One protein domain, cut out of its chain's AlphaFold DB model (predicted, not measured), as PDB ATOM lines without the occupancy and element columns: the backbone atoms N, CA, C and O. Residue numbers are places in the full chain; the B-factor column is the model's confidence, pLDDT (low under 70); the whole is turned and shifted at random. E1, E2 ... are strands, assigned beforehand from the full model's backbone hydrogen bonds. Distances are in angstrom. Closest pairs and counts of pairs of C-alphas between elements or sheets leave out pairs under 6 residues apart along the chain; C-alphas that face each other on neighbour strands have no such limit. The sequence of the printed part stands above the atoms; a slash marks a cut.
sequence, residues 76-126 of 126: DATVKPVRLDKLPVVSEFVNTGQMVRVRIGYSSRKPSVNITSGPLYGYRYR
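AT A GLANCE: This is residues 76 to 126 of the 126 residues of the protein "Alpha-carbonic anhydrase domain-containing protein" of Caenorhabditis japonica (UniProt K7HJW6). With little regular structure, the printed part is an open, flat L: the hairpin E2 and E3 makes one arm, and the short pair E1 and E4, with the strands' links and ends, makes the other. Residues 95 to 100 stand free at the hairpin's tip. The 51 printed residues hold no named helix and four strands, E1 to E4 along the chain, in two antiparallel sheets; the class is all strand, with 18 residues in named elements. It is extended, radius of gyration of the C-alphas 15.4 A, spanning 38 by 31 by 15 A.

HOW THE PARTS SIT: E2, residues 90 to 95, and E3, residues 100 to 105, form an antiparallel hairpin at 153 degrees; N 94 and O 101 are within hydrogen-bond range at 2.8 A. E1, residues 82 to 84, and E4, residues 115 to 117, are antiparallel at 147 degrees, with N 83 and O 116 at 2.8 A. E1 and E3 are apart, as are E2 and E4.

IN THESE COORDINATES: E2 is 16.9 A long, E3 15.7 A, E4 7.3 A and E1 6.8 A. C-alpha 82 is at (313.419, -15.571, 8.809), C-alpha 117 at (311.626, -16.789, 4.389).

THE WHOLE: The C-alphas farthest apart, Arg 109 and Arg 126, are 41.5 A apart. The printed part has no cut and no long link. Residues 121 to 126 have pLDDT under 70.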
ATOM      1  N   ASP A  76     300.635 -14.688  13.466       91.62
ATOM      2  CA  ASP A  76     300.435 -15.346  12.179       91.62
ATOM      3  C   ASP A  76     301.267 -16.633  12.117       91.62
ATOM      4  O   ASP A  76     302.478 -16.608  11.888       91.62
ATOM      5  N   ALA A  77     300.602 -17.774  12.313       92.25
ATOM      6  CA  ALA A  77     301.234 -19.095  12.291       92.25
ATOM      7  C   ALA A  77     301.772 -19.500  10.904       92.25
ATOM      8  O   ALA A  77     302.529 -20.465  10.798       92.25
ATOM      9  N   THR A  78     301.372 -18.802   9.834       90.00
ATOM     10  CA  THR A  78     301.827 -19.092   8.466       90.00
ATOM     11  C   THR A  78     303.199 -18.489   8.168       90.00
ATOM     12  O   THR A  78     303.907 -18.965   7.272       90.00
ATOM     13  N   VAL A  79     303.609 -17.479   8.942       90.56
ATOM     14  CA  VAL A  79     304.903 -16.818   8.778       90.56
ATOM     15  C   VAL A  79     306.012 -17.762   9.235       90.56
ATOM     16  O   VAL A  79     306.166 -18.083  10.412       90.56
ATOM     17  N   LYS A  80     306.826 -18.208   8.275       92.06
ATOM     18  CA  LYS A  80     307.989 -19.067   8.538       92.06
ATOM     19  C   LYS A  80     309.109 -18.272   9.222       92.06
ATOM     20  O   LYS A  80     309.207 -17.071   9.000       92.06
ATOM     21  N   PRO A  81     310.029 -18.914   9.961       93.25
ATOM     22  CA  PRO A  81     311.201 -18.226  10.502       93.25
ATOM     23  C   PRO A  81     312.015 -17.516   9.411       93.25
ATOM     24  O   PRO A  81     312.224 -18.079   8.334       93.25
ATOM     25  N   VAL A  82     312.495 -16.301   9.694       94.06
ATOM     26  CA  VAL A  82     313.419 -15.571   8.809       94.06
ATOM     27  C   VAL A  82     314.757 -16.307   8.759       94.06
ATOM     28  O   VAL A  82     315.267 -16.770   9.781       94.06
ATOM     29  N   ARG A  83     315.340 -16.416   7.566       93.88
ATOM     30  CA  ARG A  83     316.644 -17.035   7.331       93.88
ATOM     31  C   ARG A  83     317.626 -16.001   6.807       93.88
ATOM     32  O   ARG A  83     317.295 -15.238   5.908       93.88
ATOM     33  N   LEU A  84     318.828 -16.013   7.369       92.56
ATOM     34  CA  LEU A  84     319.936 -15.143   6.997       92.56
ATOM     35  C   LEU A  84     321.142 -16.014   6.648       92.56
ATOM     36  O   LEU A  84     321.476 -16.916   7.424       92.56
ATOM     37  N   ASP A  85     321.802 -15.732   5.525       92.00
ATOM     38  CA  ASP A  85     323.047 -16.421   5.182       92.00
ATOM     39  C   ASP A  85     324.135 -16.086   6.214       92.00
ATOM     40  O   ASP A  85     324.410 -14.927   6.521       92.00
ATOM     41  N   LYS A  86     324.777 -17.116   6.770       90.06
ATOM     42  CA  LYS A  86     325.826 -16.962   7.790       90.06
ATOM     43  C   LYS A  86     327.202 -17.077   7.147       90.06
ATOM     44  O   LYS A  86     327.891 -18.079   7.316       90.06
ATOM     45  N   LEU A  87     327.572 -16.066   6.369       89.50
ATOM     46  CA  LEU A  87     328.810 -16.043   5.592       89.50
ATOM     47  C   LEU A  87     329.653 -14.811   5.952       89.50
ATOM     48  O   LEU A  87     329.092 -13.753   6.247       89.50
ATOM     49  N   PRO A  88     330.993 -14.907   5.918       89.19
ATOM     50  CA  PRO A  88     331.846 -13.738   6.061       89.19
ATOM     51  C   PRO A  88     331.709 -12.832   4.833       89.19
ATOM     52  O   PRO A  88     331.814 -13.289   3.695       89.19
ATOM     53  N   VAL A  89     331.557 -11.530   5.066       90.12
ATOM     54  CA  VAL A  89     331.409 -10.528   4.004       90.12
ATOM     55  C   VAL A  89     332.517  -9.486   4.030       90.12
ATOM     56  O   VAL A  89     333.254  -9.353   5.006       90.12
ATOM     57  N   VAL A  90     332.671  -8.767   2.920       91.81
ATOM     58  CA  VAL A  90     333.423  -7.507   2.906       91.81
ATOM     59  C   VAL A  90     332.468  -6.405   3.337       91.81
ATOM     60  O   VAL A  90     331.346  -6.339   2.842       91.81
ATOM     61  N   SER A  91     332.908  -5.534   4.236       91.62
ATOM     62  CA  SER A  91     332.109  -4.407   4.701       91.62
ATOM     63  C   SER A  91     332.945  -3.141   4.789       91.62
ATOM     64  O   SER A  91     334.131  -3.195   5.107       91.62
ATOM     65  N   GLU A  92     332.294  -2.009   4.572       94.44
ATOM     66  CA  GLU A  92     332.850  -0.674   4.755       94.44
ATOM     67  C   GLU A  92     331.963   0.111   5.724       94.44
ATOM     68  O   GLU A  92     330.736   0.083   5.608       94.44
ATOM     69  N   PHE A  93     332.578   0.817   6.672       96.12
ATOM     70  CA  PHE A  93     331.878   1.771   7.526       96.12
ATOM     71  C   PHE A  93     331.923   3.150   6.874       96.12
ATOM     72  O   PHE A  93     332.999   3.669   6.588       96.12
ATOM     73  N   VAL A  94     330.754   3.744   6.662       96.00
ATOM     74  CA  VAL A  94     330.594   5.046   6.015       96.00
ATOM     75  C   VAL A  94     329.892   5.991   6.980       96.00
ATOM     76  O   VAL A  94     328.778   5.714   7.422       96.00
ATOM     77  N   ASN A  95     330.520   7.122   7.289       94.06
ATOM     78  CA  ASN A  95     329.839   8.236   7.943       94.06
ATOM     79  C   ASN A  95     329.135   9.081   6.874       94.06
ATOM     80  O   ASN A  95     329.782   9.575   5.955       94.06
ATOM     81  N   THR A  96     327.818   9.229   6.980       91.06
ATOM     82  CA  THR A  96     327.004   9.940   5.981       91.06
ATOM     83  C   THR A  96     326.734  11.391   6.358       91.06
ATOM     84  O   THR A  96     326.085  12.096   5.596       91.06
ATOM     85  N   GLY A  97     327.174  11.821   7.543       91.06
ATOM     86  CA  GLY A  97     326.766  13.068   8.185       91.06
ATOM     87  C   GLY A  97     325.585  12.877   9.139       91.06
ATOM     88  O   GLY A  97     325.608  13.424  10.233       91.06
ATOM     89  N   GLN A  98     324.595  12.053   8.775       89.62
ATOM     90  CA  GLN A  98     323.416  11.791   9.619       89.62
ATOM     91  C   GLN A  98     323.511  10.493  10.426       89.62
ATOM     92  O   GLN A  98     322.934  10.398  11.505       89.62
ATOM     93  N   MET A  99     324.214   9.477   9.917       92.25
ATOM     94  CA  MET A  99     324.412   8.212  10.626       92.25
ATOM     95  C   MET A  99     325.676   7.482  10.165       92.25
ATOM     96  O   MET A  99     326.205   7.725   9.078       92.25
ATOM     97  N   VAL A 100     326.128   6.524  10.978       95.56
ATOM     98  CA  VAL A 100     327.117   5.524  10.559       95.56
ATOM     99  C   VAL A 100     326.388   4.399   9.832       95.56
ATOM    100  O   VAL A 100     325.510   3.745  10.392       95.56
ATOM    101  N   ARG A 101     326.761   4.153   8.578       94.81
ATOM    102  CA  ARG A 101     326.197   3.103   7.730       94.81
ATOM    103  C   ARG A 101     327.247   2.040   7.450       94.81
ATOM    104  O   ARG A 101     328.336   2.356   6.984       94.81
ATOM    105  N   VAL A 102     326.898   0.773   7.657       94.06
ATOM    106  CA  VAL A 102     327.705  -0.351   7.166       94.06
ATOM    107  C   VAL A 102     327.239  -0.707   5.761       94.06
ATOM    108  O   VAL A 102     326.077  -1.053   5.556       94.06
ATOM    109  N   ARG A 103     328.141  -0.631   4.785       91.75
ATOM    110  CA  ARG A 103     327.891  -1.049   3.407       91.75
ATOM    111  C   ARG A 103     328.505  -2.422   3.182       91.75
ATOM    112  O   ARG A 103     329.713  -2.591   3.326       91.75
ATOM    113  N   ILE A 104     327.675  -3.395   2.821       91.12
ATOM    114  CA  ILE A 104     328.141  -4.740   2.474       91.12
ATOM    115  C   ILE A 104     328.614  -4.723   1.019       91.12
ATOM    116  O   ILE A 104     327.861  -4.367   0.114       91.12
ATOM    117  N   GLY A 105     329.889  -5.039   0.812       86.31
ATOM    118  CA  GLY A 105     330.512  -5.110  -0.502       86.31
ATOM    119  C   GLY A 105     330.265  -6.450  -1.189       86.31
ATOM    120  O   GLY A 105     329.911  -7.442  -0.553       86.31
ATOM    121  N   TYR A 106     330.510  -6.477  -2.497       85.12
ATOM    122  CA  TYR A 106     330.487  -7.693  -3.300       85.12
ATOM    123  C   TYR A 106     331.883  -7.979  -3.853       85.12
ATOM    124  O   TYR A 106     332.544  -7.096  -4.399       85.12
ATOM    125  N   SER A 107     332.329  -9.225  -3.728       80.25
ATOM    126  CA  SER A 107     333.534  -9.734  -4.378       80.25
ATOM    127  C   SER A 107     333.288 -11.168  -4.830       80.25
ATOM    128  O   SER A 107     332.588 -11.915  -4.152       80.25
ATOM    129  N   SER A 108     333.931 -11.602  -5.916       78.62
ATOM    130  CA  SER A 108     333.807 -12.973  -6.430       78.62
ATOM    131  C   SER A 108     334.133 -14.060  -5.392       78.62
ATOM    132  O   SER A 108     333.685 -15.190  -5.536       78.62
ATOM    133  N   ARG A 109     334.906 -13.738  -4.340       79.94
ATOM    134  CA  ARG A 109     335.228 -14.656  -3.227       79.94
ATOM    135  C   ARG A 109     334.381 -14.440  -1.965       79.94
ATOM    136  O   ARG A 109     334.448 -15.257  -1.053       79.94
ATOM    137  N   LYS A 110     333.646 -13.330  -1.878       81.00
ATOM    138  CA  LYS A 110     332.835 -12.925  -0.720       81.00
ATOM    139  C   LYS A 110     331.513 -12.334  -1.234       81.00
ATOM    140  O   LYS A 110     331.454 -11.123  -1.473       81.00
ATOM    141  N   PRO A 111     330.499 -13.183  -1.481       78.62
ATOM    142  CA  PRO A 111     329.212 -12.747  -2.010       78.62
ATOM    143  C   PRO A 111     328.414 -11.939  -0.973       78.62
ATOM    144  O   PRO A 111     328.749 -11.915   0.213       78.62
ATOM    145  N   SER A 112     327.346 -11.282  -1.427       83.38
ATOM    146  CA  SER A 112     326.376 -10.617  -0.554       83.38
ATOM    147  C   SER A 112     325.570 -11.627   0.274       83.38
ATOM    148  O   SER A 112     325.401 -12.777  -0.124       83.38
ATOM    149  N   VAL A 113     325.038 -11.176   1.410       89.62
ATOM    150  CA  VAL A 113     324.158 -11.968   2.288       89.62
ATOM    151  C   VAL A 113     322.717 -11.903   1.785       89.62
ATOM    152  O   VAL A 113     322.225 -10.804   1.531       89.62
ATOM    153  N   ASN A 114     322.014 -13.037   1.714       90.62
ATOM    154  CA  ASN A 114     320.570 -13.040   1.481       90.62
ATOM    155  C   ASN A 114     319.772 -13.128   2.787       90.62
ATOM    156  O   ASN A 114     320.159 -13.802   3.744       90.62
ATOM    157  N   ILE A 115     318.603 -12.483   2.776       92.06
ATOM    158  CA  ILE A 115     317.545 -12.635   3.776       92.06
ATOM    159  C   ILE A 115     316.368 -13.306   3.071       92.06
ATOM    160  O   ILE A 115     315.882 -12.803   2.062       92.06
ATOM    161  N   THR A 116     315.921 -14.454   3.569       92.25
ATOM    162  CA  THR A 116     314.851 -15.251   2.952       92.25
ATOM    163  C   THR A 116     313.832 -15.716   3.990       92.25
ATOM    164  O   THR A 116     314.042 -15.585   5.197       92.25
ATOM    165  N   SER A 117     312.730 -16.322   3.529       91.31
ATOM    166  CA  SER A 117     311.626 -16.789   4.389       91.31
ATOM    167  C   SER A 117     310.956 -15.622   5.142       91.31
ATOM    168  O   SER A 117     310.987 -14.490   4.655       91.31
ATOM    169  N   GLY A 118     310.290 -15.857   6.278       91.19
ATOM    170  CA  GLY A 118     309.548 -14.784   6.946       91.19
ATOM    171  C   GLY A 118     308.360 -14.276   6.123       91.19
ATOM    172  O   GLY A 118     307.772 -15.037   5.351       91.19
ATOM    173  N   PRO A 119     308.024 -12.982   6.249       90.75
ATOM    174  CA  PRO A 119     306.948 -12.356   5.485       90.75
ATOM    175  C   PRO A 119     307.333 -12.025   4.030       90.75
ATOM    176  O   PRO A 119     306.512 -11.490   3.290       90.75
ATOM    177  N   LEU A 120     308.565 -12.329   3.588       87.19
ATOM    178  CA  LEU A 120     309.054 -11.988   2.242       87.19
ATOM    179  C   LEU A 120     308.377 -12.797   1.121       87.19
ATOM    180  O   LEU A 120     308.451 -12.412  -0.044       87.19
ATOM    181  N   TYR A 121     307.697 -13.894   1.460       69.44
ATOM    182  CA  TYR A 121     306.890 -14.675   0.526       69.44
ATOM    183  C   TYR A 121     305.404 -14.535   0.871       69.44
ATOM    184  O   TYR A 121     304.938 -15.106   1.852       69.44
ATOM    185  N   GLY A 122     304.647 -13.823   0.030       60.69
ATOM    186  CA  GLY A 122     303.182 -13.924   0.008       60.69
ATOM    187  C   GLY A 122     302.386 -12.888   0.805       60.69
ATOM    188  O   GLY A 122     301.161 -12.991   0.824       60.69
ATOM    189  N   TYR A 123     303.009 -11.868   1.407       57.72
ATOM    190  CA  TYR A 123     302.239 -10.790   2.041       57.72
ATOM    191  C   TYR A 123     301.690  -9.821   0.986       57.72
ATOM    192  O   TYR A 123     302.416  -9.002   0.420       57.72
ATOM    193  N   ARG A 124     300.391  -9.932   0.686       55.28
ATOM    194  CA  ARG A 124     299.679  -8.999  -0.192       55.28
ATOM    195  C   ARG A 124     298.957  -7.974   0.675       55.28
ATOM    196  O   ARG A 124     297.918  -8.277   1.255       55.28
ATOM    197  N   TYR A 125     299.524  -6.776   0.765       50.34
ATOM    198  CA  TYR A 125     298.875  -5.642   1.417       50.34
ATOM    199  C   TYR A 125     297.566  -5.323   0.673       50.34
ATOM    200  O   TYR A 125     297.565  -5.240  -0.559       50.34
ATOM    201  N   ARG A 126     296.453  -5.243   1.410       49.75
ATOM    202  CA  ARG A 126     295.163  -4.753   0.906       49.75
ATOM    203  C   ARG A 126     295.030  -3.269   1.196       49.75
ATOM    204  O   ARG A 126     295.485  -2.860   2.287       49.75
TER     205      ARG A 126